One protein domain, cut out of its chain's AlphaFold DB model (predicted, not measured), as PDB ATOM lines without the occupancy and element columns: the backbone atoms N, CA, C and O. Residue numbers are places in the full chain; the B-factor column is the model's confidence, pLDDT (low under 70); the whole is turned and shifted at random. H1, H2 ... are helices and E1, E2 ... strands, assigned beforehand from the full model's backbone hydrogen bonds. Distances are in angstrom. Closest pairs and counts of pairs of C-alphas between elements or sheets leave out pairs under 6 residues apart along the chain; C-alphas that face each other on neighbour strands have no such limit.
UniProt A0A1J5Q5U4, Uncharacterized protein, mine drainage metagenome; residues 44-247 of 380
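What this domain is: This is residues 44 to 247 of the 380 residues of an uncharacterized protein of mine drainage metagenome (UniProt A0A1J5Q5U4). A strongly twisted sheet of five strands forms the middle, with the long helix H6 along one face and H2 slantwise over the other; the hairpin E1 and E2, beside H1, makes one far end, and a smaller hairpin, E3 and E4, runs on into E5. These are three layers, helices on both faces of a sheet: H1 and H2 on one face, H6 on the other. The printed part has 204 residues, with named elements in the order H1 H2 H3 E1 E2 E3 E4 E5 E6 E7 E8 H4 H5 E9 H6; the sheet, E5 E6 E9 E7 E8, is mixed, and so is the class, helices and strands. The whole is compact, with a radius of gyration of the C-alphas of 17.1 A and spans of 53 by 38 by 34 A.

How they stand to each other: Start at edge strand E5, residues 136 to 141, in a hairpin with E6, residues 148 to 154; N 140 and O 150 are 2.8 A apart. E9, residues 206 to 211, is antiparallel to E6, with N 153 and O 206 at 2.7 A. E7, residues 168 to 173, is parallel to E9, with N 172 and O 209 at 2.7 A, and forms a hairpin with E8, residues 176 to 178, with N 178 and O 171 at 2.8 A. H6, residues 229 to 247, runs along the strands at a height over the sheet of 10.2 A. On the opposite face H2, residues 72 to 85, lies over E5; their closest C-alphas, Gln 78 and Val 139, are 6.2 A apart. H4, residues 182 to 185, is on the same face as H6. H5, residues 196 to 204, touches H4 and is about perpendicular to H6, at 76 degrees, touching its residues 242 to 246 alone. H3, residues 89 to 94, only grazes the sheet. H1, residues 50 to 60, comes closest to E8 at C-alphas Ile 60 and Gln 177, 4.7 A. In H1, H2, H3 and H6 every O i to N i+4 pair is within hydrogen-bond range, in H5 3 of 5; H4 is too short for one.

Where its parts are: Find C-alpha 50 at (-40.544, 25.249, 35.532), where H1 begins; H6 runs 27.7 A to C-alpha 247 at (-24.020, -5.288, 15.443). H2 measures 20.4 A and E6 19.7 A. E1 is residues 103 to 106, E2 111 to 114, E3 122 to 124, E4 131 to 133.

The domain as a whole: The C-alphas farthest apart, Ala 108 and Thr 192, are 56.8 A apart. The printed part has no cut; the links H1 to H2, E6 to E7 and E9 to H6 are long. Residues 128 to 129 and 190 to 196 have pLDDT under 70.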
ATOM      1  N   PRO A  44     -45.503  15.791  42.101       88.88
ATOM      2  CA  PRO A  44     -44.471  15.053  41.387       88.88
ATOM      3  C   PRO A  44     -43.353  16.019  40.968       88.88
ATOM      4  O   PRO A  44     -43.552  17.235  40.985       88.88
ATOM      5  N   GLN A  45     -42.154  15.504  40.694       90.38
ATOM      6  CA  GLN A  45     -40.956  16.336  40.538       90.38
ATOM      7  C   GLN A  45     -41.122  17.372  39.418       90.38
ATOM      8  O   GLN A  45     -40.885  18.555  39.639       90.38
ATOM      9  N   GLU A  46     -41.655  16.939  38.281       91.44
ATOM     10  CA  GLU A  46     -41.972  17.747  37.105       91.44
ATOM     11  C   GLU A  46     -42.954  18.894  37.373       91.44
ATOM     12  O   GLU A  46     -42.992  19.857  36.620       91.44
ATOM     13  N   ALA A  47     -43.732  18.837  38.456       89.62
ATOM     14  CA  ALA A  47     -44.675  19.890  38.826       89.62
ATOM     15  C   ALA A  47     -44.114  20.869  39.876       89.62
ATOM     16  O   ALA A  47     -44.852  21.725  40.362       89.62
ATOM     17  N   ARG A  48     -42.842  20.732  40.287       88.12
ATOM     18  CA  ARG A  48     -42.245  21.558  41.358       88.12
ATOM     19  C   ARG A  48     -41.580  22.824  40.851       88.12
ATOM     20  O   ARG A  48     -41.604  23.832  41.550       88.12
ATOM     21  N   GLN A  49     -40.956  22.754  39.683       88.69
ATOM     22  CA  GLN A  49     -40.245  23.871  39.081       88.69
ATOM     23  C   GLN A  49     -40.421  23.858  37.568       88.69
ATOM     24  O   GLN A  49     -40.570  22.803  36.952       88.69
ATOM     25  N   ARG A  50     -40.364  25.048  36.971       91.38
ATOM     26  CA  ARG A  50     -40.544  25.249  35.532       91.38
ATOM     27  C   ARG A  50     -39.620  24.367  34.684       91.38
ATOM     28  O   ARG A  50     -40.082  23.799  33.704       91.38
ATOM     29  N   GLY A  51     -38.340  24.264  35.048       92.06
ATOM     30  CA  GLY A  51     -37.353  23.489  34.283       92.06
ATOM     31  C   GLY A  51     -37.733  22.013  34.156       92.06
ATOM     32  O   GLY A  51     -37.785  21.492  33.047       92.06
ATOM     33  N   ASP A  52     -38.103  21.380  35.273       92.94
ATOM     34  CA  ASP A  52     -38.521  19.974  35.286       92.94
ATOM     35  C   ASP A  52     -39.826  19.771  34.493       92.94
ATOM     36  O   ASP A  52     -40.002  18.738  33.847       92.94
ATOM     37  N   LEU A  53     -40.730  20.760  34.498       94.00
ATOM     38  CA  LEU A  53     -41.952  20.724  33.690       94.00
ATOM     39  C   LEU A  53     -41.636  20.776  32.193       94.00
ATOM     40  O   LEU A  53     -42.185  19.990  31.423       94.00
ATOM     41  N   VAL A  54     -40.758  21.692  31.774       95.50
ATOM     42  CA  VAL A  54     -40.320  21.815  30.374       95.50
ATOM     43  C   VAL A  54     -39.626  20.531  29.926       95.50
ATOM     44  O   VAL A  54     -39.968  19.993  28.874       95.50
ATOM     45  N   GLU A  55     -38.718  19.990  30.740       94.75
ATOM     46  CA  GLU A  55     -38.024  18.728  30.468       94.75
ATOM     47  C   GLU A  55     -39.015  17.562  30.330       94.75
ATOM     48  O   GLU A  55     -38.969  16.818  29.349       94.75
ATOM     49  N   PHE A  56     -39.980  17.445  31.243       94.94
ATOM     50  CA  PHE A  56     -41.021  16.420  31.176       94.94
ATOM     51  C   PHE A  56     -41.892  16.552  29.919       94.94
ATOM     52  O   PHE A  56     -42.089  15.578  29.184       94.94
ATOM     53  N   LEU A  57     -42.391  17.757  29.631       96.00
ATOM     54  CA  LEU A  57     -43.229  18.009  28.460       96.00
ATOM     55  C   LEU A  57     -42.456  17.784  27.154       96.00
ATOM     56  O   LEU A  57     -43.031  17.230  26.220       96.00
ATOM     57  N   SER A  58     -41.160  18.115  27.103       95.94
ATOM     58  CA  SER A  58     -40.302  17.874  25.929       95.94
ATOM     59  C   SER A  58     -40.266  16.399  25.521       95.94
ATOM     60  O   SER A  58     -40.214  16.064  24.334       95.94
ATOM     61  N   GLN A  59     -40.327  15.497  26.505       93.88
ATOM     62  CA  GLN A  59     -40.357  14.063  26.266       93.88
ATOM     63  C   GLN A  59     -41.764  13.585  25.909       93.88
ATOM     64  O   GLN A  59     -41.956  12.924  24.884       93.88
ATOM     65  N   ILE A  60     -42.740  13.894  26.766       94.25
ATOM     66  CA  ILE A  60     -44.048  13.231  26.757       94.25
ATOM     67  C   ILE A  60     -45.012  13.845  25.751       94.25
ATOM     68  O   ILE A  60     -45.725  13.105  25.068       94.25
ATOM     69  N   ALA A  61     -45.054  15.174  25.675       95.06
ATOM     70  CA  ALA A  61     -46.055  15.881  24.895       95.06
ATOM     71  C   ALA A  61     -45.819  15.696  23.385       95.06
ATOM     72  O   ALA A  61     -44.687  15.457  22.947       95.06
ATOM     73  N   PRO A  62     -46.876  15.819  22.564       95.75
ATOM     74  CA  PRO A  62     -46.755  15.804  21.116       95.75
ATOM     75  C   PRO A  62     -46.214  17.159  20.638       95.75
ATOM     76  O   PRO A  62     -46.932  17.927  20.016       95.75
ATOM     77  N   VAL A  63     -44.972  17.496  20.980       96.62
ATOM     78  CA  VAL A  63     -44.295  18.728  20.541       96.62
ATOM     79  C   VAL A  63     -43.415  18.456  19.322       96.62
ATOM     80  O   VAL A  63     -43.018  17.314  19.073       96.62
ATOM     81  N   ASP A  64     -43.114  19.493  18.544       96.12
ATOM     82  CA  ASP A  64     -42.248  19.374  17.367       96.12
ATOM     83  C   ASP A  64     -40.755  19.363  17.751       96.12
ATOM     84  O   ASP A  64     -40.371  19.656  18.888       96.12
ATOM     85  N   PHE A  65     -39.891  19.011  16.799       96.25
ATOM     86  CA  PHE A  65     -38.450  19.180  16.931       96.25
ATOM     87  C   PHE A  65     -38.094  20.650  17.168       96.25
ATOM     88  O   PHE A  65     -38.785  21.562  16.712       96.25
ATOM     89  N   SER A  66     -36.992  20.877  17.884       95.38
ATOM     90  CA  SER A  66     -36.398  22.209  17.938       95.38
ATOM     91  C   SER A  66     -35.913  22.602  16.537       95.38
ATOM     92  O   SER A  66     -35.380  21.737  15.831       95.38
ATOM     93  N   PRO A  67     -36.013  23.883  16.138       93.75
ATOM     94  CA  PRO A  67     -35.358  24.395  14.933       93.75
ATOM     95  C   PRO A  67     -33.849  24.103  14.885       93.75
ATOM     96  O   PRO A  67     -33.276  23.997  13.804       93.75
ATOM     97  N   ASP A  68     -33.214  23.922  16.046       93.56
ATOM     98  CA  ASP A  68     -31.790  23.604  16.153       93.56
ATOM     99  C   ASP A  68     -31.468  22.129  15.875       93.56
ATOM    100  O   ASP A  68     -30.289  21.771  15.788       93.56
ATOM    101  N   PHE A  69     -32.477  21.257  15.754       96.19
ATOM    102  CA  PHE A  69     -32.274  19.845  15.449       96.19
ATOM    103  C   PHE A  69     -32.004  19.647  13.947       96.19
ATOM    104  O   PHE A  69     -32.918  19.770  13.128       96.19
ATOM    105  N   PRO A  70     -30.777  19.266  13.548       95.94
ATOM    106  CA  PRO A  70     -30.363  19.349  12.147       95.94
ATOM    107  C   PRO A  70     -30.973  18.256  11.258       95.94
ATOM    108  O   PRO A  70     -30.910  18.356  10.038       95.94
ATOM    109  N   PHE A  71     -31.572  17.215  11.845       97.38
ATOM    110  CA  PHE A  71     -32.064  16.047  11.111       97.38
ATOM    111  C   PHE A  71     -33.586  16.015  10.926       97.38
ATOM    112  O   PHE A  71     -34.091  15.059  10.341       97.38
ATOM    113  N   ALA A  72     -34.330  17.034  11.375       96.25
ATOM    114  CA  ALA A  72     -35.791  17.063  11.233       96.25
ATOM    115  C   ALA A  72     -36.234  16.869   9.767       96.25
ATOM    116  O   ALA A  72     -36.995  15.952   9.458       96.25
ATOM    117  N   ALA A  73     -35.665  17.659   8.850       96.19
ATOM    118  CA  ALA A  73     -35.963  17.577   7.419       96.19
ATOM    119  C   ALA A  73     -35.504  16.253   6.777       96.19
ATOM    120  O   ALA A  73     -36.115  15.768   5.823       96.19
ATOM    121  N   ASP A  74     -34.432  15.646   7.294       97.44
ATOM    122  CA  ASP A  74     -33.930  14.358   6.809       97.44
ATOM    123  C   ASP A  74     -34.877  13.211   7.162       97.44
ATOM    124  O   ASP A  74     -35.132  12.355   6.313       97.44
ATOM    125  N   ILE A  75     -35.432  13.216   8.379       97.06
ATOM    126  CA  ILE A  75     -36.433  12.237   8.819       97.06
ATOM    127  C   ILE A  75     -37.671  12.327   7.927       97.06
ATOM    128  O   ILE A  75     -38.128  11.310   7.407       97.06
ATOM    129  N   GLU A  76     -38.189  13.538   7.706       94.75
ATOM    130  CA  GLU A  76     -39.382  13.754   6.880       94.75
ATOM    131  C   GLU A  76     -39.160  13.323   5.430       94.75
ATOM    132  O   GLU A  76     -39.995  12.629   4.845       94.75
ATOM    133  N   ARG A  77     -37.999  13.666   4.859       96.19
ATOM    134  CA  ARG A  77     -37.628  13.251   3.504       96.19
ATOM    135  C   ARG A  77     -37.525  11.731   3.385       96.19
ATOM    136  O   ARG A  77     -38.051  11.170   2.427       96.19
ATOM    137  N   GLN A  78     -36.855  11.064   4.325       96.31
ATOM    138  CA  GLN A  78     -36.717   9.606   4.304       96.31
ATOM    139  C   GLN A  78     -38.062   8.902   4.484       96.31
ATOM    140  O   GLN A  78     -38.340   7.955   3.753       96.31
ATOM    141  N   LEU A  79     -38.910   9.385   5.398       94.25
ATOM    142  CA  LEU A  79     -40.250   8.838   5.590       94.25
ATOM    143  C   LEU A  79     -41.066   8.945   4.301       94.25
ATOM    144  O   LEU A  79     -41.633   7.947   3.868       94.25
ATOM    145  N   LYS A  80     -41.060  10.115   3.651       93.75
ATOM    146  CA  LYS A  80     -41.755  10.322   2.376       93.75
ATOM    147  C   LYS A  80     -41.276   9.345   1.297       93.75
ATOM    148  O   LYS A  80     -42.096   8.662   0.689       93.75
ATOM    149  N   LEU A  81     -39.960   9.220   1.115       92.94
ATOM    150  CA  LEU A  81     -39.370   8.297   0.139       92.94
ATOM    151  C   LEU A  81     -39.774   6.843   0.401       92.94
ATOM    152  O   LEU A  81     -40.197   6.147  -0.517       92.94
ATOM    153  N   VAL A  82     -39.681   6.392   1.653       89.94
ATOM    154  CA  VAL A  82     -40.095   5.038   2.043       89.94
ATOM    155  C   VAL A  82     -41.581   4.832   1.768       89.94
ATOM    156  O   VAL A  82     -41.963   3.789   1.246       89.94
ATOM    157  N   THR A  83     -42.423   5.820   2.077       90.25
ATOM    158  CA  THR A  83     -43.867   5.685   1.869       90.25
ATOM    159  C   THR A  83     -44.253   5.568   0.404       90.25
ATOM    160  O   THR A  83     -45.124   4.758   0.105       90.25
ATOM    161  N   GLU A  84     -43.577   6.303  -0.482       89.94
ATOM    162  CA  GLU A  84     -43.823   6.286  -1.930       89.94
ATOM    163  C   GLU A  84     -43.286   5.008  -2.596       89.94
ATOM    164  O   GLU A  84     -43.931   4.447  -3.478       89.94
ATOM    165  N   ILE A  85     -42.107   4.527  -2.185       84.69
ATOM    166  CA  ILE A  85     -41.467   3.349  -2.795       84.69
ATOM    167  C   ILE A  85     -42.151   2.048  -2.353       84.69
ATOM    168  O   ILE A  85     -42.341   1.142  -3.161       84.69
ATOM    169  N   GLU A  86     -42.524   1.952  -1.077       87.44
ATOM    170  CA  GLU A  86     -43.015   0.710  -0.463       87.44
ATOM    171  C   GLU A  86     -44.555   0.633  -0.403       87.44
ATOM    172  O   GLU A  86     -45.119  -0.333   0.126       87.44
ATOM    173  N   GLY A  87     -45.260   1.652  -0.913       86.00
ATOM    174  CA  GLY A  87     -46.723   1.735  -0.869       86.00
ATOM    175  C   GLY A  87     -47.260   1.746   0.568       86.00
ATOM    176  O   GLY A  87     -48.082   0.898   0.957       86.00
ATOM    177  N   LEU A  88     -46.716   2.641   1.400       89.12
ATOM    178  CA  LEU A  88     -47.035   2.783   2.828       89.12
ATOM    179  C   LEU A  88     -47.751   4.103   3.153       89.12
ATOM    180  O   LEU A  88     -47.797   4.517   4.312       89.12
ATOM    181  N   GLU A  89     -48.354   4.761   2.167       89.81
ATOM    182  CA  GLU A  89     -49.036   6.049   2.332       89.81
ATOM    183  C   GLU A  89     -50.176   5.961   3.351       89.81
ATOM    184  O   GLU A  89     -50.318   6.830   4.207       89.81
ATOM    185  N   GLU A  90     -50.960   4.882   3.318       89.31
ATOM    186  CA  GLU A  90     -52.041   4.669   4.286       89.31
ATOM    187  C   GLU A  90     -51.519   4.444   5.707       89.31
ATOM    188  O   GLU A  90     -52.148   4.877   6.669       89.31
ATOM    189  N   MET A  91     -50.351   3.810   5.860       91.81
ATOM    190  CA  MET A  91     -49.693   3.717   7.164       91.81
ATOM    191  C   MET A  91     -49.269   5.112   7.631       91.81
ATOM    192  O   MET A  91     -49.614   5.501   8.739       91.81
ATOM    193  N   ALA A  92     -48.585   5.897   6.799       88.38
ATOM    194  CA  ALA A  92     -48.133   7.235   7.184       88.38
ATOM    195  C   ALA A  92     -49.287   8.196   7.515       88.38
ATOM    196  O   ALA A  92     -49.161   9.017   8.422       88.38
ATOM    197  N   LYS A  93     -50.441   8.057   6.848       90.12
ATOM    198  CA  LYS A  93     -51.660   8.813   7.180       90.12
ATOM    199  C   LYS A  93     -52.245   8.444   8.543       90.12
ATOM    200  O   LYS A  93     -52.797   9.320   9.202       90.12
ATOM    201  N   ARG A  94     -52.158   7.175   8.958       91.62
ATOM    202  CA  ARG A  94     -52.616   6.729  10.288       91.62
ATOM    203  C   ARG A  94     -51.611   7.064  11.385       91.62
ATOM    204  O   ARG A  94     -52.000   7.453  12.481       91.62
ATOM    205  N   ILE A  95     -50.321   6.941  11.084       92.12
ATOM    206  CA  ILE A  95     -49.218   7.147  12.024       92.12
ATOM    207  C   ILE A  95     -48.619   8.539  11.823       92.12
ATOM    208  O   ILE A  95     -47.479   8.696  11.372       92.12
ATOM    209  N   ARG A  96     -49.409   9.565  12.143       83.50
ATOM    210  CA  ARG A  96     -48.984  10.957  11.976       83.50
ATOM    211  C   ARG A  96     -48.067  11.403  13.106       83.50
ATOM    212  O   ARG A  96     -48.281  11.078  14.275       83.50
ATOM    213  N   ARG A  97     -47.087  12.230  12.744       87.06
ATOM    214  CA  ARG A  97     -46.276  13.019  13.675       87.06
ATOM    215  C   ARG A  97     -46.976  14.351  13.947       87.06
ATOM    216  O   ARG A  97     -46.456  15.408  13.610       87.06
ATOM    217  N   ASP A  98     -48.185  14.289  14.498       86.25
ATOM    218  CA  ASP A  98     -48.923  15.503  14.855       86.25
ATOM    219  C   ASP A  98     -48.170  16.230  15.978       86.25
ATOM    220  O   ASP A  98     -47.669  15.585  16.906       86.25
ATOM    221  N   ALA A  99     -48.070  17.555  15.876       92.00
ATOM    222  CA  ALA A  99     -47.433  18.402  16.871       92.00
ATOM    223  C   ALA A  99     -48.393  19.504  17.332       92.00
ATOM    224  O   ALA A  99     -49.157  20.055  16.539       92.00
ATOM    225  N   VAL A 100     -48.342  19.826  18.619       92.38
ATOM    226  CA  VAL A 100     -49.115  20.886  19.260       92.38
ATOM    227  C   VAL A 100     -48.128  21.906  19.827       92.38
ATOM    228  O   VAL A 100     -47.182  21.508  20.512       92.38
ATOM    229  N   PRO A 101     -48.314  23.210  19.563       93.88
ATOM    230  CA  PRO A 101     -47.484  24.242  20.164       93.88
ATOM    231  C   PRO A 101     -47.766  24.298  21.670       93.88
ATOM    232  O   PRO A 101     -48.894  24.545  22.095       93.88
ATOM    233  N   VAL A 102     -46.738  24.051  22.481       95.31
ATOM    234  CA  VAL A 102     -46.829  24.068  23.946       95.31
ATOM    235  C   VAL A 102     -45.897  25.144  24.475       95.31
ATOM    236  O   VAL A 102     -44.705  25.135  24.172       95.31
ATOM    237  N   GLN A 103     -46.435  26.054  25.282       95.00
ATOM    238  CA  GLN A 103     -45.675  27.111  25.936       95.00
ATOM    239  C   GLN A 103     -45.790  26.955  27.452       95.00
ATOM    240  O   GLN A 103     -46.882  26.728  27.973       95.00
ATOM    241  N   VAL A 104     -44.673  27.096  28.163       94.06
ATOM    242  CA  VAL A 104     -44.650  27.145  29.628       94.06
ATOM    243  C   VAL A 104     -44.345  28.571  30.065       94.06
ATOM    244  O   VAL A 104     -43.357  29.168  29.635       94.06
ATOM    245  N   ARG A 105     -45.205  29.112  30.930       92.06
ATOM    246  CA  ARG A 105     -45.089  30.448  31.518       92.06
ATOM    247  C   ARG A 105     -44.946  30.324  33.029       92.06
ATOM    248  O   ARG A 105     -45.703  29.593  33.660       92.06
ATOM    249  N   GLU A 106     -44.011  31.068  33.607       90.31
ATOM    250  CA  GLU A 106     -43.909  31.237  35.057       90.31
ATOM    251  C   GLU A 106     -44.339  32.657  35.423       90.31
ATOM    252  O   GLU A 106     -43.645  33.625  35.116       90.31
ATOM    253  N   GLU A 107     -45.491  32.792  36.079       86.69
ATOM    254  CA  GLU A 107     -46.078  34.105  36.382       86.69
ATOM    255  C   GLU A 107     -45.184  34.973  37.272       86.69
ATOM    256  O   GLU A 107     -45.059  36.169  37.029       86.69
ATOM    257  N   ALA A 108     -44.525  34.376  38.271       86.12
ATOM    258  CA  ALA A 108     -43.709  35.111  39.237       86.12
ATOM    259  C   ALA A 108     -42.518  35.841  38.591       86.12
ATOM    260  O   ALA A 108     -42.124  36.910  39.055       86.12
ATOM    261  N   THR A 109     -41.942  35.266  37.532       87.56
ATOM    262  CA  THR A 109     -40.791  35.833  36.810       87.56
ATOM    263  C   THR A 109     -41.186  36.479  35.482       87.56
ATOM    264  O   THR A 109     -40.381  37.193  34.890       87.56
ATOM    265  N   GLY A 110     -42.406  36.224  34.998       88.75
ATOM    266  CA  GLY A 110     -42.866  36.616  33.665       88.75
ATOM    267  C   GLY A 110     -42.156  35.869  32.534       88.75
ATOM    268  O   GLY A 110     -42.277  36.252  31.374       88.75
ATOM    269  N   SER A 111     -41.388  34.827  32.854       88.12
ATOM    270  CA  SER A 111     -40.630  34.080  31.859       88.12
ATOM    271  C   SER A 111     -41.557  33.172  31.045       88.12
ATOM    272  O   SER A 111     -42.505  32.584  31.567       88.12
ATOM    273  N   GLU A 112     -41.230  32.969  29.767       92.56
ATOM    274  CA  GLU A 112     -41.984  32.143  28.812       92.56
ATOM    275  C   GLU A 112     -41.025  31.311  27.953       92.56
ATOM    276  O   GLU A 112     -39.911  31.753  27.681       92.56
ATOM    277  N   GLU A 113     -41.416  30.104  27.550       94.00
ATOM    278  CA  GLU A 113     -40.626  29.258  26.641       94.00
ATOM    279  C   GLU A 113     -41.502  28.274  25.883       94.00
ATOM    280  O   GLU A 113     -42.449  27.710  26.433       94.00
ATOM    281  N   TRP A 114     -41.162  28.082  24.611       96.25
ATOM    282  CA  TRP A 114     -41.753  27.061  23.761       96.25
ATOM    283  C   TRP A 114     -41.085  25.720  24.023       96.25
ATOM    284  O   TRP A 114     -39.861  25.604  24.008       96.25
ATOM    285  N   VAL A 115     -41.901  24.699  24.248       97.38
ATOM    286  CA  VAL A 115     -41.424  23.343  24.484       97.38
ATOM    287  C   VAL A 115     -41.219  22.651  23.142       97.38
ATOM    288  O   VAL A 115     -42.139  22.545  22.331       97.38
ATOM    289  N   HIS A 116     -40.013  22.133  22.945       97.44
ATOM    290  CA  HIS A 116     -39.631  21.316  21.797       97.44
ATOM    291  C   HIS A 116     -39.142  19.954  22.268       97.44
ATOM    292  O   HIS A 116     -38.821  19.776  23.440       97.44
ATOM    293  N   LYS A 117     -39.040  18.989  21.353       96.31
ATOM    294  CA  LYS A 117     -38.391  17.706  21.645       96.31
ATOM    295  C   LYS A 117     -36.933  17.917  22.084       96.31
ATOM    296  O   LYS A 117     -36.268  18.788  21.526       96.31
ATOM    297  N   PRO A 118     -36.389  17.070  22.978       95.12
ATOM    298  CA  PRO A 118     -35.070  17.269  23.590       95.12
ATOM    299  C   PRO A 118     -33.884  16.994  22.646       95.12
ATOM    300  O   PRO A 118     -32.737  16.941  23.079       95.12
ATOM    301  N   TYR A 119     -34.132  16.763  21.356       95.88
ATOM    302  CA  TYR A 119     -33.082  16.441  20.397       95.88
ATOM    303  C   TYR A 119     -32.391  17.711  19.910       95.88
ATOM    304  O   TYR A 119     -33.038  18.664  19.484       95.88
ATOM    305  N   GLY A 120     -31.062  17.688  19.930       92.38
ATOM    306  CA  GLY A 120     -30.221  18.790  19.482       92.38
ATOM    307  C   GLY A 120     -29.084  18.318  18.582       92.38
ATOM    308  O   GLY A 120     -29.116  17.226  18.005       92.38
ATOM    309  N   GLN A 121     -28.058  19.154  18.469       88.06
ATOM    310  CA  GLN A 121     -26.906  18.894  17.602       88.06
ATOM    311  C   GLN A 121     -25.887  17.962  18.263       88.06
ATOM    312  O   GLN A 121     -25.371  17.045  17.627       88.06
ATOM    313  N   ARG A 122     -25.602  18.187  19.552       92.38
ATOM    314  CA  ARG A 122     -24.503  17.541  20.278       92.38
ATOM    315  C   ARG A 122     -25.008  16.872  21.544       92.38
ATOM    316  O   ARG A 122     -25.782  17.451  22.294       92.38
ATOM    317  N   TYR A 123     -24.482  15.684  21.810       92.38
ATOM    318  CA  TYR A 123     -24.899  14.834  22.914       92.38
ATOM    319  C   TYR A 123     -23.701  14.429  23.775       92.38
ATOM    320  O   TYR A 123     -22.657  14.055  23.230       92.38
ATOM    321  N   PRO A 124     -23.816  14.438  25.111       90.62
ATOM    322  CA  PRO A 124     -22.728  14.011  25.977       90.62
ATOM    323  C   PRO A 124     -22.521  12.492  25.876       90.62
ATOM    324  O   PRO A 124     -23.430  11.703  26.150       90.62
ATOM    325  N   VAL A 125     -21.305  12.066  25.512       88.19
ATOM    326  CA  VAL A 125     -20.905  10.647  25.457       88.19
ATOM    327  C   VAL A 125     -19.613  10.443  26.244       88.19
ATOM    328  O   VAL A 125     -18.580  11.055  25.972       88.19
ATOM    329  N   GLY A 126     -19.645   9.529  27.214       80.75
ATOM    330  CA  GLY A 126     -18.514   9.299  28.114       80.75
ATOM    331  C   GLY A 126     -18.413  10.390  29.181       80.75
ATOM    332  O   GLY A 126     -19.141  10.322  30.169       80.75
ATOM    333  N   SER A 127     -17.504  11.354  29.000       70.06
ATOM    334  CA  SER A 127     -17.365  12.513  29.895       70.06
ATOM    335  C   SER A 127     -18.398  13.594  29.553       70.06
ATOM    336  O   SER A 127     -18.564  13.872  28.363       70.06
ATOM    337  N   PRO A 128     -19.012  14.273  30.540       66.19
ATOM    338  CA  PRO A 128     -20.019  15.314  30.300       66.19
ATOM    339  C   PRO A 128     -19.570  16.435  29.354       66.19
ATOM    340  O   PRO A 128     -20.378  16.969  28.607       66.19
ATOM    341  N   GLN A 129     -18.274  16.762  29.329       68.56
ATOM    342  CA  GLN A 129     -17.724  17.833  28.492       68.56
ATOM    343  C   GLN A 129     -17.542  17.439  27.014       68.56
ATOM    344  O   GLN A 129     -17.272  18.298  26.177       68.56
ATOM    345  N   ARG A 130     -17.642  16.147  26.665       73.88
ATOM    346  CA  ARG A 130     -17.426  15.664  25.292       73.88
ATOM    347  C   ARG A 130     -18.772  15.555  24.572       73.88
ATOM    348  O   ARG A 130     -19.465  14.547  24.696       73.88
ATOM    349  N   GLY A 131     -19.109  16.589  23.802       84.75
ATOM    350  CA  GLY A 131     -20.276  16.603  22.916       84.75
ATOM    351  C   GLY A 131     -19.998  15.886  21.592       84.75
ATOM    352  O   GLY A 131     -19.116  16.303  20.837       84.75
ATOM    353  N   VAL A 132     -20.761  14.830  21.314       91.44
ATOM    354  CA  VAL A 132     -20.736  14.037  20.079       91.44
ATOM    355  C   VAL A 132     -21.969  14.349  19.241       91.44
ATOM    356  O   VAL A 132     -23.079  14.366  19.761       91.44
ATOM    357  N   GLU A 133     -21.774  14.551  17.945       93.62
ATOM    358  CA  GLU A 133     -22.852  14.770  16.978       93.62
ATOM    359  C   GLU A 133     -23.359  13.447  16.401       93.62
ATOM    360  O   GLU A 133     -22.618  12.456  16.311       93.62
ATOM    361  N   LEU A 134     -24.629  13.431  15.997       95.19
ATOM    362  CA  LEU A 134     -25.137  12.354  15.154       95.19
ATOM    363  C   LEU A 134     -24.524  12.491  13.760       95.19
ATOM    364  O   LEU A 134     -24.352  13.593  13.249       95.19
ATOM    365  N   THR A 135     -24.183  11.368  13.141       94.81
ATOM    366  CA  THR A 135     -23.631  11.361  11.783       94.81
ATOM    367  C   THR A 135     -24.713  11.329  10.723       94.81
ATOM    368  O   THR A 135     -24.511  11.858   9.637       94.81
ATOM    369  N   HIS A 136     -25.825  10.665  11.023       96.56
ATOM    370  CA  HIS A 136     -27.010  10.580  10.182       96.56
ATOM    371  C   HIS A 136     -28.181  10.032  11.001       96.56
ATOM    372  O   HIS A 136     -28.000   9.501  12.103       96.56
ATOM    373  N   VAL A 137     -29.371  10.135  10.419       97.81
ATOM    374  CA  VAL A 137     -30.582   9.448  10.867       97.81
ATOM    375  C   VAL A 137     -31.005   8.417   9.830       97.81
ATOM    376  O   VAL A 137     -30.767   8.605   8.634       97.81
ATOM    377  N   GLN A 138     -31.648   7.349  10.284       97.81
ATOM    378  CA  GLN A 138     -32.225   6.316   9.438       97.81
ATOM    379  C   GLN A 138     -33.685   6.085   9.831       97.81
ATOM    380  O   GLN A 138     -33.982   5.874  11.007       97.81
ATOM    381  N   VAL A 139     -34.588   6.099   8.851       97.50
ATOM    382  CA  VAL A 139     -35.979   5.669   9.036       97.50
ATOM    383  C   VAL A 139     -36.078   4.145   8.950       97.50
ATOM    384  O   VAL A 139     -35.565   3.517   8.026       97.50
ATOM    385  N   GLU A 140     -36.758   3.557   9.927       97.25
ATOM    386  CA  GLU A 140     -37.088   2.134  10.026       97.25
ATOM    387  C   GLU A 140     -38.614   1.982  10.056       97.25
ATOM    388  O   GLU A 140     -39.326   2.882  10.501       97.25
ATOM    389  N   TYR A 141     -39.143   0.859   9.576       96.31
ATOM    390  CA  TYR A 141     -40.592   0.670   9.481       96.31
ATOM    391  C   TYR A 141     -41.009  -0.800   9.518       96.31
ATOM    392  O   TYR A 141     -40.229  -1.709   9.222       96.31
ATOM    393  N   GLY A 142     -42.275  -1.027   9.868       95.44
ATOM    394  CA  GLY A 142     -42.893  -2.347   9.855       95.44
ATOM    395  C   GLY A 142     -43.367  -2.740   8.466       95.44
ATOM    396  O   GLY A 142     -44.530  -2.527   8.135       95.44
ATOM    397  N   ALA A 143     -42.486  -3.319   7.647       90.12
ATOM    398  CA  ALA A 143     -42.817  -3.714   6.274       90.12
ATOM    399  C   ALA A 143     -43.995  -4.703   6.196       90.12
ATOM    400  O   ALA A 143     -44.831  -4.611   5.295       90.12
ATOM    401  N   LYS A 144     -44.081  -5.643   7.149       91.31
ATOM    402  CA  LYS A 144     -45.145  -6.648   7.196       91.31
ATOM    403  C   LYS A 144     -46.346  -6.140   7.982       91.31
ATOM    404  O   LYS A 144     -47.473  -6.251   7.505       91.31
ATOM    405  N   SER A 145     -46.116  -5.589   9.175       93.00
ATOM    406  CA  SER A 145     -47.223  -5.161  10.036       93.00
ATOM    407  C   SER A 145     -47.952  -3.932   9.495       93.00
ATOM    408  O   SER A 145     -49.152  -3.798   9.759       93.00
ATOM    409  N   LYS A 146     -47.235  -3.051   8.774       94.19
ATOM    410  CA  LYS A 146     -47.660  -1.710   8.336       94.19
ATOM    411  C   LYS A 146     -48.300  -0.898   9.467       94.19
ATOM    412  O   LYS A 146     -49.264  -0.163   9.249       94.19
ATOM    413  N   ALA A 147     -47.787  -1.094  10.682       95.75
ATOM    414  CA  ALA A 147     -48.375  -0.602  11.926       95.75
ATOM    415  C   ALA A 147     -47.400   0.237  12.764       95.75
ATOM    416  O   ALA A 147     -47.731   0.636  13.877       95.75
ATOM    417  N   TRP A 148     -46.196   0.502  12.255       96.69
ATOM    418  CA  TRP A 148     -45.235   1.386  12.901       96.69
ATOM    419  C   TRP A 148     -44.199   1.910  11.905       96.69
ATOM    420  O   TRP A 148     -43.879   1.259  10.907       96.69
ATOM    421  N   TRP A 149     -43.638   3.067  12.225       97.31
ATOM    422  CA  TRP A 149     -42.397   3.571  11.645       97.31
ATOM    423  C   TRP A 149     -41.596   4.279  12.730       97.31
ATOM    424  O   TRP A 149     -42.124   4.630  13.778       97.31
ATOM    425  N   GLY A 150     -40.311   4.480  12.520       97.38
ATOM    426  CA  GLY A 150     -39.465   5.177  13.467       97.38
ATOM    427  C   GLY A 150     -38.236   5.750  12.803       97.38
ATOM    428  O   GLY A 150     -37.956   5.475  11.641       97.38
ATOM    429  N   TRP A 151     -37.495   6.543  13.554       97.94
ATOM    430  CA  TRP A 151     -36.199   7.049  13.136       97.94
ATOM    431  C   TRP A 151     -35.164   6.759  14.216       97.94
ATOM    432  O   TRP A 151     -35.466   6.782  15.412       97.94
ATOM    433  N   VAL A 152     -33.940   6.485  13.782       98.44
ATOM    434  CA  VAL A 152     -32.796   6.193  14.643       98.44
ATOM    435  C   VAL A 152     -31.649   7.118  14.259       98.44
ATOM    436  O   VAL A 152     -31.306   7.249  13.091       98.44
ATOM    437  N   GLY A 153     -31.075   7.798  15.241       97.62
ATOM    438  CA  GLY A 153     -29.878   8.615  15.128       97.62
ATOM    439  C   GLY A 153     -28.623   7.795  15.410       97.62
ATOM    440  O   GLY A 153     -28.509   7.137  16.450       97.62
ATOM    441  N   HIS A 154     -27.659   7.880  14.499       96.50
ATOM    442  CA  HIS A 154     -26.426   7.100  14.520       96.50
ATOM    443  C   HIS A 154     -25.216   7.974  14.840       96.50
ATOM    444  O   HIS A 154     -25.200   9.172  14.562       96.50
ATOM    445  N   LYS A 155     -24.157   7.370  15.393       94.44
ATOM    446  CA  LYS A 155     -22.886   8.056  15.666       94.44
ATOM    447  C   LYS A 155     -21.680   7.163  15.399       94.44
ATOM    448  O   LYS A 155     -21.729   5.950  15.566       94.44
ATOM    449  N   LYS A 156     -20.547   7.784  15.059       90.31
ATOM    450  CA  LYS A 156     -19.252   7.092  14.880       90.31
ATOM    451  C   LYS A 156     -18.432   6.972  16.169       90.31
ATOM    452  O   LYS A 156     -17.418   6.280  16.192       90.31
ATOM    453  N   HIS A 157     -18.852   7.631  17.247       89.88
ATOM    454  CA  HIS A 157     -18.168   7.563  18.535       89.88
ATOM    455  C   HIS A 157     -18.787   6.465  19.413       89.88
ATOM    456  O   HIS A 157     -20.011   6.406  19.533       89.88
ATOM    457  N   PRO A 158     -17.997   5.606  20.079       90.88
ATOM    458  CA  PRO A 158     -18.557   4.566  20.930       90.88
ATOM    459  C   PRO A 158     -19.061   5.117  22.263       90.88
ATOM    460  O   PRO A 158     -18.577   6.133  22.764       90.88
ATOM    461  N   GLY A 159     -19.960   4.362  22.886       90.88
ATOM    462  CA  GLY A 159     -20.479   4.638  24.220       90.88
ATOM    463  C   GLY A 159     -21.930   5.102  24.215       90.88
ATOM    464  O   GLY A 159     -22.464   5.568  23.207       90.88
ATOM    465  N   ALA A 160     -22.560   4.958  25.376       92.62
ATOM    466  CA  ALA A 160     -23.919   5.414  25.611       92.62
ATOM    467  C   ALA A 160     -23.978   6.944  25.708       92.62
ATOM    468  O   ALA A 160     -23.056   7.576  26.245       92.62
ATOM    469  N   PHE A 161     -25.075   7.513  25.217       93.38
ATOM    470  CA  PHE A 161     -25.466   8.877  25.540       93.38
ATOM    471  C   PHE A 161     -25.724   8.987  27.045       93.38
ATOM    472  O   PHE A 161     -26.220   8.051  27.671       93.38
ATOM    473  N   LYS A 162     -25.296  10.098  27.644       91.56
ATOM    474  CA  LYS A 162     -25.410  10.331  29.093       91.56
ATOM    475  C   LYS A 162     -26.645  11.117  29.488       91.56
ATOM    476  O   LYS A 162     -27.056  11.034  30.638       91.56
ATOM    477  N   ASP A 163     -27.209  11.849  28.544       91.31
ATOM    478  CA  ASP A 163     -28.456  12.558  28.742       91.31
ATOM    479  C   ASP A 163     -29.623  11.562  28.699       91.31
ATOM    480  O   ASP A 163     -29.882  10.920  27.676       91.31
ATOM    481  N   ALA A 164     -30.307  11.414  29.835       90.75
ATOM    482  CA  ALA A 164     -31.434  10.505  29.989       90.75
ATOM    483  C   ALA A 164     -32.634  10.904  29.115       90.75
ATOM    484  O   ALA A 164     -33.440  10.039  28.770       90.75
ATOM    485  N   ASN A 165     -32.737  12.170  28.697       91.50
ATOM    486  CA  ASN A 165     -33.844  12.664  27.879       91.50
ATOM    487  C   ASN A 165     -33.830  12.101  26.461       91.50
ATOM    488  O   ASN A 165     -34.878  11.907  25.847       91.50
ATOM    489  N   VAL A 166     -32.646  11.752  25.969       93.12
ATOM    490  CA  VAL A 166     -32.419  11.371  24.569       93.12
ATOM    491  C   VAL A 166     -31.784   9.994  24.417       93.12
ATOM    492  O   VAL A 166     -31.879   9.408  23.345       93.12
ATOM    493  N   ALA A 167     -31.158   9.448  25.464       94.19
ATOM    494  CA  ALA A 167     -30.560   8.120  25.416       94.19
ATOM    495  C   ALA A 167     -31.619   7.026  25.196       94.19
ATOM    496  O   ALA A 167     -32.516   6.825  26.020       94.19
ATOM    497  N   GLY A 168     -31.456   6.265  24.116       95.06
ATOM    498  CA  GLY A 168     -32.366   5.203  23.714       95.06
ATOM    499  C   GLY A 168     -33.370   5.642  22.650       95.06
ATOM    500  O   GLY A 168     -33.327   6.744  22.112       95.06
ATOM    501  N   ILE A 169     -34.283   4.730  22.336       97.06
ATOM    502  CA  ILE A 169     -35.362   4.929  21.367       97.06
ATOM    503  C   ILE A 169     -36.685   4.909  22.129       97.06
ATOM    504  O   ILE A 169     -36.913   4.023  22.954       97.06
ATOM    505  N   ARG A 170     -37.551   5.888  21.872       96.06
ATOM    506  CA  ARG A 170     -38.793   6.096  22.629       96.06
ATOM    507  C   ARG A 170     -40.014   5.735  21.794       96.06
ATOM    508  O   ARG A 170     -40.115   6.132  20.636       96.06
ATOM    509  N   PHE A 171     -40.949   4.993  22.377       96.94
ATOM    510  CA  PHE A 171     -42.202   4.652  21.708       96.94
ATOM    511  C   PHE A 171     -43.188   5.813  21.797       96.94
ATOM    512  O   PHE A 171     -43.261   6.492  22.820       96.94
ATOM    513  N   ARG A 172     -43.961   6.033  20.734       96.25
ATOM    514  CA  ARG A 172     -44.984   7.069  20.650       96.25
ATOM    515  C   ARG A 172     -46.258   6.544  20.007       96.25
ATOM    516  O   ARG A 172     -46.207   5.799  19.034       96.25
ATOM    517  N   VAL A 173     -47.395   7.004  20.514       95.00
ATOM    518  CA  VAL A 173     -48.721   6.839  19.902       95.00
ATOM    519  C   VAL A 173     -49.367   8.215  19.849       95.00
ATOM    520  O   VAL A 173     -49.396   8.908  20.864       95.00
ATOM    521  N   ASN A 174     -49.849   8.642  18.677       92.50
ATOM    522  CA  ASN A 174     -50.325  10.018  18.452       92.50
ATOM    523  C   ASN A 174     -49.305  11.079  18.910       92.50
ATOM    524  O   ASN A 174     -49.654  12.043  19.584       92.50
ATOM    525  N   SER A 175     -48.021  10.840  18.622       93.50
ATOM    526  CA  SER A 175     -46.878  11.640  19.092       93.50
ATOM    527  C   SER A 175     -46.695  11.739  20.615       93.50
ATOM    528  O   SER A 175     -45.716  12.341  21.052       93.50
ATOM    529  N   ILE A 176     -47.541  11.110  21.431       94.19
ATOM    530  CA  ILE A 176     -47.390  11.054  22.888       94.19
ATOM    531  C   ILE A 176     -46.482   9.886  23.244       94.19
ATOM    532  O   ILE A 176     -46.670   8.775  22.746       94.19
ATOM    533  N   GLN A 177     -45.501  10.132  24.106       94.94
ATOM    534  CA  GLN A 177     -44.568   9.098  24.534       94.94
ATOM    535  C   GLN A 177     -45.264   8.019  25.379       94.94
ATOM    536  O   GLN A 177     -46.008   8.326  26.312       94.94
ATOM    537  N   ILE A 178     -44.987   6.755  25.058       94.69
ATOM    538  CA  ILE A 178     -45.351   5.596  25.872       94.69
ATOM    539  C   ILE A 178     -44.121   5.232  26.695       94.69
ATOM    540  O   ILE A 178     -43.185   4.620  26.177       94.69
ATOM    541  N   ASP A 179     -44.148   5.650  27.962       90.38
ATOM    542  CA  ASP A 179     -43.090   5.451  28.960       90.38
ATOM    543  C   ASP A 179     -41.690   5.937  28.534       90.38
ATOM    544  O   ASP A 179     -41.564   6.709  27.605       90.38
ATOM    545  N   GLY A 180     -40.611   5.549  29.208       89.50
ATOM    546  CA  GLY A 180     -39.245   5.925  28.879       89.50
ATOM    547  C   GLY A 180     -38.562   5.015  27.854       89.50
ATOM    548  O   GLY A 180     -39.155   4.410  26.962       89.50
ATOM    549  N   ASN A 181     -37.244   4.905  27.999       90.19
ATOM    550  CA  ASN A 181     -36.401   4.046  27.169       90.19
ATOM    551  C   ASN A 181     -36.359   2.578  27.641       90.19
ATOM    552  O   ASN A 181     -35.662   1.748  27.053       90.19
ATOM    553  N   HIS A 182     -37.085   2.217  28.697       89.94
ATOM    554  CA  HIS A 182     -37.113   0.847  29.210       89.94
ATOM    555  C   HIS A 182     -37.875  -0.102  28.264       89.94
ATOM    556  O   HIS A 182     -37.491  -1.263  28.154       89.94
ATOM    557  N   LEU A 183     -38.876   0.387  27.513       91.56
ATOM    558  CA  LEU A 183     -39.596  -0.411  26.514       91.56
ATOM    559  C   LEU A 183     -38.657  -0.914  25.432       91.56
ATOM    560  O   LEU A 183     -38.665  -2.105  25.117       91.56
ATOM    561  N   ILE A 184     -37.820  -0.026  24.885       93.81
ATOM    562  CA  ILE A 184     -36.853  -0.444  23.879       93.81
ATOM    563  C   ILE A 184     -35.812  -1.376  24.498       93.81
ATOM    564  O   ILE A 184     -35.515  -2.407  23.904       93.81
ATOM    565  N   ARG A 185     -35.315  -1.092  25.709       91.88
ATOM    566  CA  ARG A 185     -34.346  -1.949  26.417       91.88
ATOM    567  C   ARG A 185     -34.869  -3.367  26.647       91.88
ATOM    568  O   ARG A 185     -34.097  -4.320  26.598       91.88
ATOM    569  N   ALA A 186     -36.175  -3.510  26.863       88.94
ATOM    570  CA  ALA A 186     -36.828  -4.793  27.086       88.94
ATOM    571  C   ALA A 186     -37.025  -5.627  25.806       88.94
ATOM    572  O   ALA A 186     -37.416  -6.796  25.904       88.94
ATOM    573  N   VAL A 187     -36.761  -5.073  24.612       88.06
ATOM    574  CA  VAL A 187     -36.879  -5.812  23.349       88.06
ATOM    575  C   VAL A 187     -35.838  -6.938  23.304       88.06
ATOM    576  O   VAL A 187     -34.635  -6.683  23.385       88.06
ATOM    577  N   PRO A 188     -36.258  -8.206  23.146       79.19
ATOM    578  CA  PRO A 188     -35.319  -9.312  23.032       79.19
ATOM    579  C   PRO A 188     -34.642  -9.272  21.657       79.19
ATOM    580  O   PRO A 188     -35.325  -9.256  20.637       79.19
ATOM    581  N   VAL A 189     -33.307  -9.278  21.614       75.38
ATOM    582  CA  VAL A 189     -32.520  -9.308  20.358       75.38
ATOM    583  C   VAL A 189     -32.007 -10.700  19.983       75.38
ATOM    584  O   VAL A 189     -31.438 -10.894  18.914       75.38
ATOM    585  N   SER A 190     -32.152 -11.678  20.877       64.38
ATOM    586  CA  SER A 190     -31.707 -13.055  20.671       64.38
ATOM    587  C   SER A 190     -32.251 -13.957  21.778       64.38
ATOM    588  O   SER A 190     -32.287 -13.543  22.935       64.38
ATOM    589  N   ASP A 191     -32.592 -15.198  21.431       58.72
ATOM    590  CA  ASP A 191     -32.905 -16.253  22.407       58.72
ATOM    591  C   ASP A 191     -31.638 -16.865  23.036       58.72
ATOM    592  O   ASP A 191     -31.706 -17.537  24.061       58.72
ATOM    593  N   THR A 192     -30.466 -16.644  22.426       51.91
ATOM    594  CA  THR A 192     -29.201 -17.310  22.778       51.91
ATOM    595  C   THR A 192     -28.167 -16.388  23.417       51.91
ATOM    596  O   THR A 192     -27.175 -16.870  23.965       51.91
ATOM    597  N   LYS A 193     -28.374 -15.068  23.377       55.34
ATOM    598  CA  LYS A 193     -27.508 -14.087  24.038       55.34
ATOM    599  C   LYS A 193     -28.215 -13.426  25.220       55.34
ATOM    600  O   LYS A 193     -29.429 -13.237  25.167       55.34
ATOM    601  N   PRO A 194     -27.483 -13.023  26.274       55.00
ATOM    602  CA  PRO A 194     -28.091 -12.352  27.414       55.00
ATOM    603  C   PRO A 194     -28.815 -11.077  26.962       55.00
ATOM    604  O   PRO A 194     -28.210 -10.241  26.288       55.00
ATOM    605  N   ARG A 195     -30.073 -10.885  27.397       59.81
ATOM    606  CA  ARG A 195     -30.841  -9.627  27.228       59.81
ATOM    607  C   ARG A 195     -30.024  -8.373  27.580       59.81
ATOM    608  O   ARG A 195     -30.181  -7.334  26.947       59.81
ATOM    609  N   VAL A 196     -29.092  -8.533  28.518       64.94
ATOM    610  CA  VAL A 196     -28.138  -7.530  29.006       64.94
ATOM    611  C   VAL A 196     -27.358  -6.833  27.879       64.94
ATOM    612  O   VAL A 196     -27.005  -5.665  28.012       64.94
ATOM    613  N   GLU A 197     -27.075  -7.508  26.756       78.94
ATOM    614  CA  GLU A 197     -26.297  -6.893  25.672       78.94
ATOM    615  C   GLU A 197     -27.061  -5.751  24.989       78.94
ATOM    616  O   GLU A 197     -26.500  -4.672  24.811       78.94
ATOM    617  N   TRP A 198     -28.331  -5.960  24.635       88.38
ATOM    618  CA  TRP A 198     -29.138  -4.908  24.017       88.38
ATOM    619  C   TRP A 198     -29.509  -3.815  25.007       88.38
ATOM    620  O   TRP A 198     -29.369  -2.644  24.678       88.38
ATOM    621  N   GLU A 199     -29.896  -4.187  26.226       85.31
ATOM    622  CA  GLU A 199     -30.252  -3.240  27.285       85.31
ATOM    623  C   GLU A 199     -29.163  -2.174  27.504       85.31
ATOM    624  O   GLU A 199     -29.460  -0.994  27.659       85.31
ATOM    625  N   ILE A 200     -27.885  -2.564  27.439       83.25
ATOM    626  CA  ILE A 200     -26.755  -1.632  27.563       83.25
ATOM    627  C   ILE A 200     -26.504  -0.848  26.260       83.25
ATOM    628  O   ILE A 200     -25.976   0.270  26.283       83.25
ATOM    629  N   ARG A 201     -26.802  -1.440  25.098       90.19
ATOM    630  CA  ARG A 201     -26.507  -0.852  23.781       90.19
ATOM    631  C   ARG A 201     -27.620   0.023  23.229       90.19
ATOM    632  O   ARG A 201     -27.305   0.857  22.389       90.19
ATOM    633  N   SER A 202     -28.854  -0.085  23.705       92.94
ATOM    634  CA  SER A 202     -29.948   0.792  23.277       92.94
ATOM    635  C   SER A 202     -29.592   2.265  23.479       92.94
ATOM    636  O   SER A 202     -29.833   3.085  22.602       92.94
ATOM    637  N   ASP A 203     -28.907   2.589  24.578       94.19
ATOM    638  CA  ASP A 203     -28.493   3.955  24.919       94.19
ATOM    639  C   ASP A 203     -27.377   4.498  24.010       94.19
ATOM    640  O   ASP A 203     -26.922   5.633  24.162       94.19
ATOM    641  N   TRP A 204     -26.873   3.693  23.072       95.25
ATOM    642  CA  TRP A 204     -25.953   4.162  22.037       95.25
ATOM    643  C   TRP A 204     -26.676   4.862  20.892       95.25
ATOM    644  O   TRP A 204     -26.008   5.479  20.062       95.25
ATOM    645  N   PHE A 205     -27.998   4.792  20.874       96.38
ATOM    646  CA  PHE A 205     -28.852   5.359  19.851       96.38
ATOM    647  C   PHE A 205     -29.765   6.414  20.475       96.38
ATOM    648  O   PHE A 205     -29.995   6.415  21.684       96.38
ATOM    649  N   VAL A 206     -30.229   7.328  19.634       96.50
ATOM    650  CA  VAL A 206     -31.309   8.276  19.928       96.50
ATOM    651  C   VAL A 206     -32.397   7.992  18.910       96.50
ATOM    652  O   VAL A 206     -32.066   7.680  17.770       96.50
ATOM    653  N   GLY A 207     -33.669   8.084  19.260       97.25
ATOM    654  CA  GLY A 207     -34.701   7.949  18.242       97.25
ATOM    655  C   GLY A 207     -36.098   7.785  18.787       97.25
ATOM    656  O   GLY A 207     -36.337   7.803  19.997       97.25
ATOM    657  N   GLU A 208     -37.030   7.579  17.868       97.81
ATOM    658  CA  GLU A 208     -38.437   7.387  18.195       97.81
ATOM    659  C   GLU A 208     -39.066   6.330  17.302       97.81
ATOM    660  O   GLU A 208     -38.737   6.226  16.124       97.81
ATOM    661  N   ILE A 209     -40.005   5.576  17.866       97.69
ATOM    662  CA  ILE A 209     -40.856   4.622  17.159       97.69
ATOM    663  C   ILE A 209     -42.297   5.081  17.333       97.69
ATOM    664  O   ILE A 209     -42.817   5.096  18.444       97.69
ATOM    665  N   TYR A 210     -42.941   5.442  16.236       97.12
ATOM    666  CA  TYR A 210     -44.346   5.794  16.164       97.12
ATOM    667  C   TYR A 210     -45.160   4.562  15.804       97.12
ATOM    668  O   TYR A 210     -44.904   3.904  14.795       97.12
ATOM    669  N   VAL A 211     -46.150   4.259  16.631       96.44
ATOM    670  CA  VAL A 211     -47.006   3.089  16.475       96.44
ATOM    671  C   VAL A 211     -48.418   3.527  16.111       96.44
ATOM    672  O   VAL A 211     -48.908   4.549  16.595       96.44
ATOM    673  N   ASP A 212     -49.058   2.756  15.238       95.38
ATOM    674  CA  ASP A 212     -50.417   3.000  14.775       95.38
ATOM    675  C   ASP A 212     -51.416   2.920  15.943       95.38
ATOM    676  O   ASP A 212     -51.569   1.846  16.537       95.38
ATOM    677  N   PRO A 213     -52.119   4.028  16.263       92.25
ATOM    678  CA  PRO A 213     -53.096   4.069  17.351       92.25
ATOM    679  C   PRO A 213     -54.281   3.122  17.131       92.25
ATOM    680  O   PRO A 213     -54.993   2.822  18.085       92.25
ATOM    681  N   LEU A 214     -54.517   2.666  15.895       92.12
ATOM    682  CA  LEU A 214     -55.574   1.706  15.571       92.12
ATOM    683  C   LEU A 214     -55.100   0.251  15.643       92.12
ATOM    684  O   LEU A 214     -55.926  -0.657  15.586       92.12
ATOM    685  N   SER A 215     -53.787   0.016  15.732       91.06
ATOM    686  CA  SER A 215     -53.216  -1.336  15.721       91.06
ATOM    687  C   SER A 215     -52.940  -1.894  17.111       91.06
ATOM    688  O   SER A 215     -53.018  -3.106  17.283       91.06
ATOM    689  N   VAL A 216     -52.583  -1.049  18.081       91.00
ATOM    690  CA  VAL A 216     -52.256  -1.479  19.449       91.00
ATOM    691  C   VAL A 216     -52.813  -0.513  20.479       91.00
ATOM    692  O   VAL A 216     -52.889   0.695  20.253       91.00
ATOM    693  N   VAL A 217     -53.149  -1.049  21.649       90.69
ATOM    694  CA  VAL A 217     -53.681  -0.271  22.767       90.69
ATOM    695  C   VAL A 217     -52.598  -0.130  23.840       90.69
ATOM    696  O   VAL A 217     -52.111  -1.145  24.350       90.69
ATOM    697  N   PRO A 218     -52.182   1.101  24.198       93.12
ATOM    698  CA  PRO A 218     -51.364   1.319  25.382       93.12
ATOM    699  C   PRO A 218     -52.099   0.835  26.631       93.12
ATOM    700  O   PRO A 218     -53.295   1.084  26.784       93.12
ATOM    701  N   ASN A 219     -51.382   0.187  27.542       91.12
ATOM    702  CA  ASN A 219     -51.985  -0.282  28.785       91.12
ATOM    703  C   ASN A 219     -52.409   0.895  29.691       91.12
ATOM    704  O   ASN A 219     -52.045   2.054  29.468       91.12
ATOM    705  N   ALA A 220     -53.156   0.608  30.762       86.56
ATOM    706  CA  ALA A 220     -53.701   1.639  31.655       86.56
ATOM    707  C   ALA A 220     -52.635   2.556  32.294       86.56
ATOM    708  O   ALA A 220     -52.919   3.713  32.602       86.56
ATOM    709  N   ARG A 221     -51.414   2.046  32.493       85.88
ATOM    710  CA  ARG A 221     -50.280   2.795  33.057       85.88
ATOM    711  C   ARG A 221     -49.486   3.557  31.993       85.88
ATOM    712  O   ARG A 221     -48.635   4.363  32.355       85.88
ATOM    713  N   ARG A 222     -49.771   3.317  30.708       89.12
ATOM    714  CA  ARG A 222     -49.002   3.779  29.543       89.12
ATOM    715  C   ARG A 222     -47.512   3.448  29.652       89.12
ATOM    716  O   ARG A 222     -46.687   4.164  29.094       89.12
ATOM    717  N   ASP A 223     -47.197   2.349  30.340       90.62
ATOM    718  CA  ASP A 223     -45.837   1.819  30.489       90.62
ATOM    719  C   ASP A 223     -45.497   0.718  29.466       90.62
ATOM    720  O   ASP A 223     -44.442   0.080  29.502       90.62
ATOM    721  N   GLY A 224     -46.416   0.498  28.523       92.62
ATOM    722  CA  GLY A 224     -46.325  -0.490  27.465       92.62
ATOM    723  C   GLY A 224     -47.645  -0.658  26.728       92.62
ATOM    724  O   GLY A 224     -48.538   0.187  26.800       92.62
ATOM    725  N   PHE A 225     -47.753  -1.778  26.024       93.62
ATOM    726  CA  PHE A 225     -48.910  -2.143  25.217       93.62
ATOM    727  C   PHE A 225     -49.536  -3.433  25.739       93.62
ATOM    728  O   PHE A 225     -48.843  -4.286  26.316       93.62
ATOM    729  N   GLU A 226     -50.836  -3.578  25.506       92.38
ATOM    730  CA  GLU A 226     -51.529  -4.848  25.704       92.38
ATOM    731  C   GLU A 226     -50.845  -5.960  24.888       92.38
ATOM    732  O   GLU A 226     -50.334  -5.738  23.789       92.38
ATOM    733  N   GLN A 227     -50.756  -7.170  25.453       89.12
ATOM    734  CA  GLN A 227     -50.039  -8.290  24.821       89.12
ATOM    735  C   GLN A 227     -50.906  -8.999  23.767       89.12
ATOM    736  O   GLN A 227     -51.171 -10.195  23.874       89.12
ATOM    737  N   ASP A 228     -51.346  -8.253  22.756       89.88
ATOM    738  CA  ASP A 228     -52.100  -8.773  21.617       89.88
ATOM    739  C   ASP A 228     -51.188  -9.274  20.477       89.88
ATOM    740  O   ASP A 228     -49.969  -9.063  20.456       89.88
ATOM    741  N   GLU A 229     -51.772  -9.984  19.507       92.75
ATOM    742  CA  GLU A 229     -51.025 -10.539  18.371       92.75
ATOM    743  C   GLU A 229     -50.337  -9.460  17.526       92.75
ATOM    744  O   GLU A 229     -49.254  -9.703  16.980       92.75
ATOM    745  N   LYS A 230     -50.933  -8.266  17.434       93.56
ATOM    746  CA  LYS A 230     -50.429  -7.182  16.592       93.56
ATOM    747  C   LYS A 230     -49.200  -6.533  17.216       93.56
ATOM    748  O   LYS A 230     -48.190  -6.355  16.534       93.56
ATOM    749  N   TRP A 231     -49.223  -6.284  18.520       93.50
ATOM    750  CA  TRP A 231     -48.061  -5.849  19.280       93.50
ATOM    751  C   TRP A 231     -46.933  -6.881  19.226       93.50
ATOM    752  O   TRP A 231     -45.770  -6.521  19.037       93.50
ATOM    753  N   LEU A 232     -47.248  -8.176  19.325       92.19
ATOM    754  CA  LEU A 232     -46.244  -9.233  19.180       92.19
ATOM    755  C   LEU A 232     -45.608  -9.245  17.783       92.19
ATOM    756  O   LEU A 232     -44.404  -9.487  17.674       92.19
ATOM    757  N   GLU A 233     -46.378  -8.981  16.725       94.62
ATOM    758  CA  GLU A 233     -45.860  -8.828  15.362       94.62
ATOM    759  C   GLU A 233     -44.905  -7.630  15.254       94.62
ATOM    760  O   GLU A 233     -43.757  -7.806  14.836       94.62
ATOM    761  N   ILE A 234     -45.337  -6.452  15.712       95.25
ATOM    762  CA  ILE A 234     -44.529  -5.222  15.741       95.25
ATOM    763  C   ILE A 234     -43.223  -5.456  16.509       95.25
ATOM    764  O   ILE A 234     -42.136  -5.139  16.025       95.25
ATOM    765  N   ARG A 235     -43.299  -6.093  17.683       93.50
ATOM    766  CA  ARG A 235     -42.125  -6.382  18.515       93.50
ATOM    767  C   ARG A 235     -41.108  -7.267  17.796       93.50
ATOM    768  O   ARG A 235     -39.913  -7.032  17.945       93.50
ATOM    769  N   ARG A 236     -41.543  -8.256  17.004       93.06
ATOM    770  CA  ARG A 236     -40.629  -9.108  16.213       93.06
ATOM    771  C   ARG A 236     -39.912  -8.319  15.115       93.06
ATOM    772  O   ARG A 236     -38.724  -8.544  14.889       93.06
ATOM    773  N   GLU A 237     -40.602  -7.399  14.446       95.19
ATOM    774  CA  GLU A 237     -39.971  -6.518  13.454       95.19
ATOM    775  C   GLU A 237     -38.939  -5.594  14.119       95.19
ATOM    776  O   GLU A 237     -37.799  -5.502  13.659       95.19
ATOM    777  N   ILE A 238     -39.282  -5.003  15.268       95.88
ATOM    778  CA  ILE A 238     -38.370  -4.153  16.048       95.88
ATOM    779  C   ILE A 238     -37.167  -4.950  16.573       95.88
ATOM    780  O   ILE A 238     -36.045  -4.445  16.550       95.88
ATOM    781  N   THR A 239     -37.344  -6.214  16.975       94.00
ATOM    782  CA  THR A 239     -36.237  -7.120  17.329       94.00
ATOM    783  C   THR A 239     -35.200  -7.219  16.203       94.00
ATOM    784  O   THR A 239     -33.995  -7.212  16.474       94.00
ATOM    785  N   SER A 240     -35.633  -7.261  14.938       93.00
ATOM    786  CA  SER A 240     -34.723  -7.279  13.784       93.00
ATOM    787  C   SER A 240     -33.888  -5.997  13.704       93.00
ATOM    788  O   SER A 240     -32.664  -6.064  13.565       93.00
ATOM    789  N   VAL A 241     -34.521  -4.835  13.891       95.50
ATOM    790  CA  VAL A 241     -33.834  -3.532  13.944       95.50
ATOM    791  C   VAL A 241     -32.830  -3.491  15.096       95.50
ATOM    792  O   VAL A 241     -31.645  -3.245  14.881       95.50
ATOM    793  N   CYS A 242     -33.251  -3.849  16.308       94.69
ATOM    794  CA  CYS A 242     -32.390  -3.868  17.495       94.69
ATOM    795  C   CYS A 242     -31.180  -4.812  17.325       94.69
ATOM    796  O   CYS A 242     -30.066  -4.519  17.768       94.69
ATOM    797  N   THR A 243     -31.359  -5.929  16.612       92.50
ATOM    798  CA  THR A 243     -30.269  -6.854  16.267       92.50
ATOM    799  C   THR A 243     -29.248  -6.210  15.325       92.50
ATOM    800  O   THR A 243     -28.039  -6.381  15.521       92.50
ATOM    801  N   LYS A 244     -29.701  -5.454  14.315       93.81
ATOM    802  CA  LYS A 244     -28.818  -4.690  13.413       93.81
ATOM    803  C   LYS A 244     -28.047  -3.620  14.189       93.81
ATOM    804  O   LYS A 244     -26.820  -3.594  14.121       93.81
ATOM    805  N   LEU A 245     -28.745  -2.838  15.012       95.44
ATOM    806  CA  LEU A 245     -28.156  -1.787  15.845       95.44
ATOM    807  C   LEU A 245     -27.134  -2.346  16.848       95.44
ATOM    808  O   LEU A 245     -26.067  -1.772  17.054       95.44
ATOM    809  N   THR A 246     -27.382  -3.528  17.416       93.19
ATOM    810  CA  THR A 246     -26.399  -4.205  18.281       93.19
ATOM    811  C   THR A 246     -25.098  -4.499  17.527       93.19
ATOM    812  O   THR A 246     -24.004  -4.240  18.038       93.19
ATOM    813  N   LYS A 247     -25.192  -5.021  16.295       92.31
ATOM    814  CA  LYS A 247     -24.020  -5.288  15.443       92.31
ATOM    815  C   LYS A 247     -23.288  -3.997  15.080       92.31
ATOM    816  O   LYS A 247     -22.059  -3.965  15.149       92.31
TER     817      LYS A 247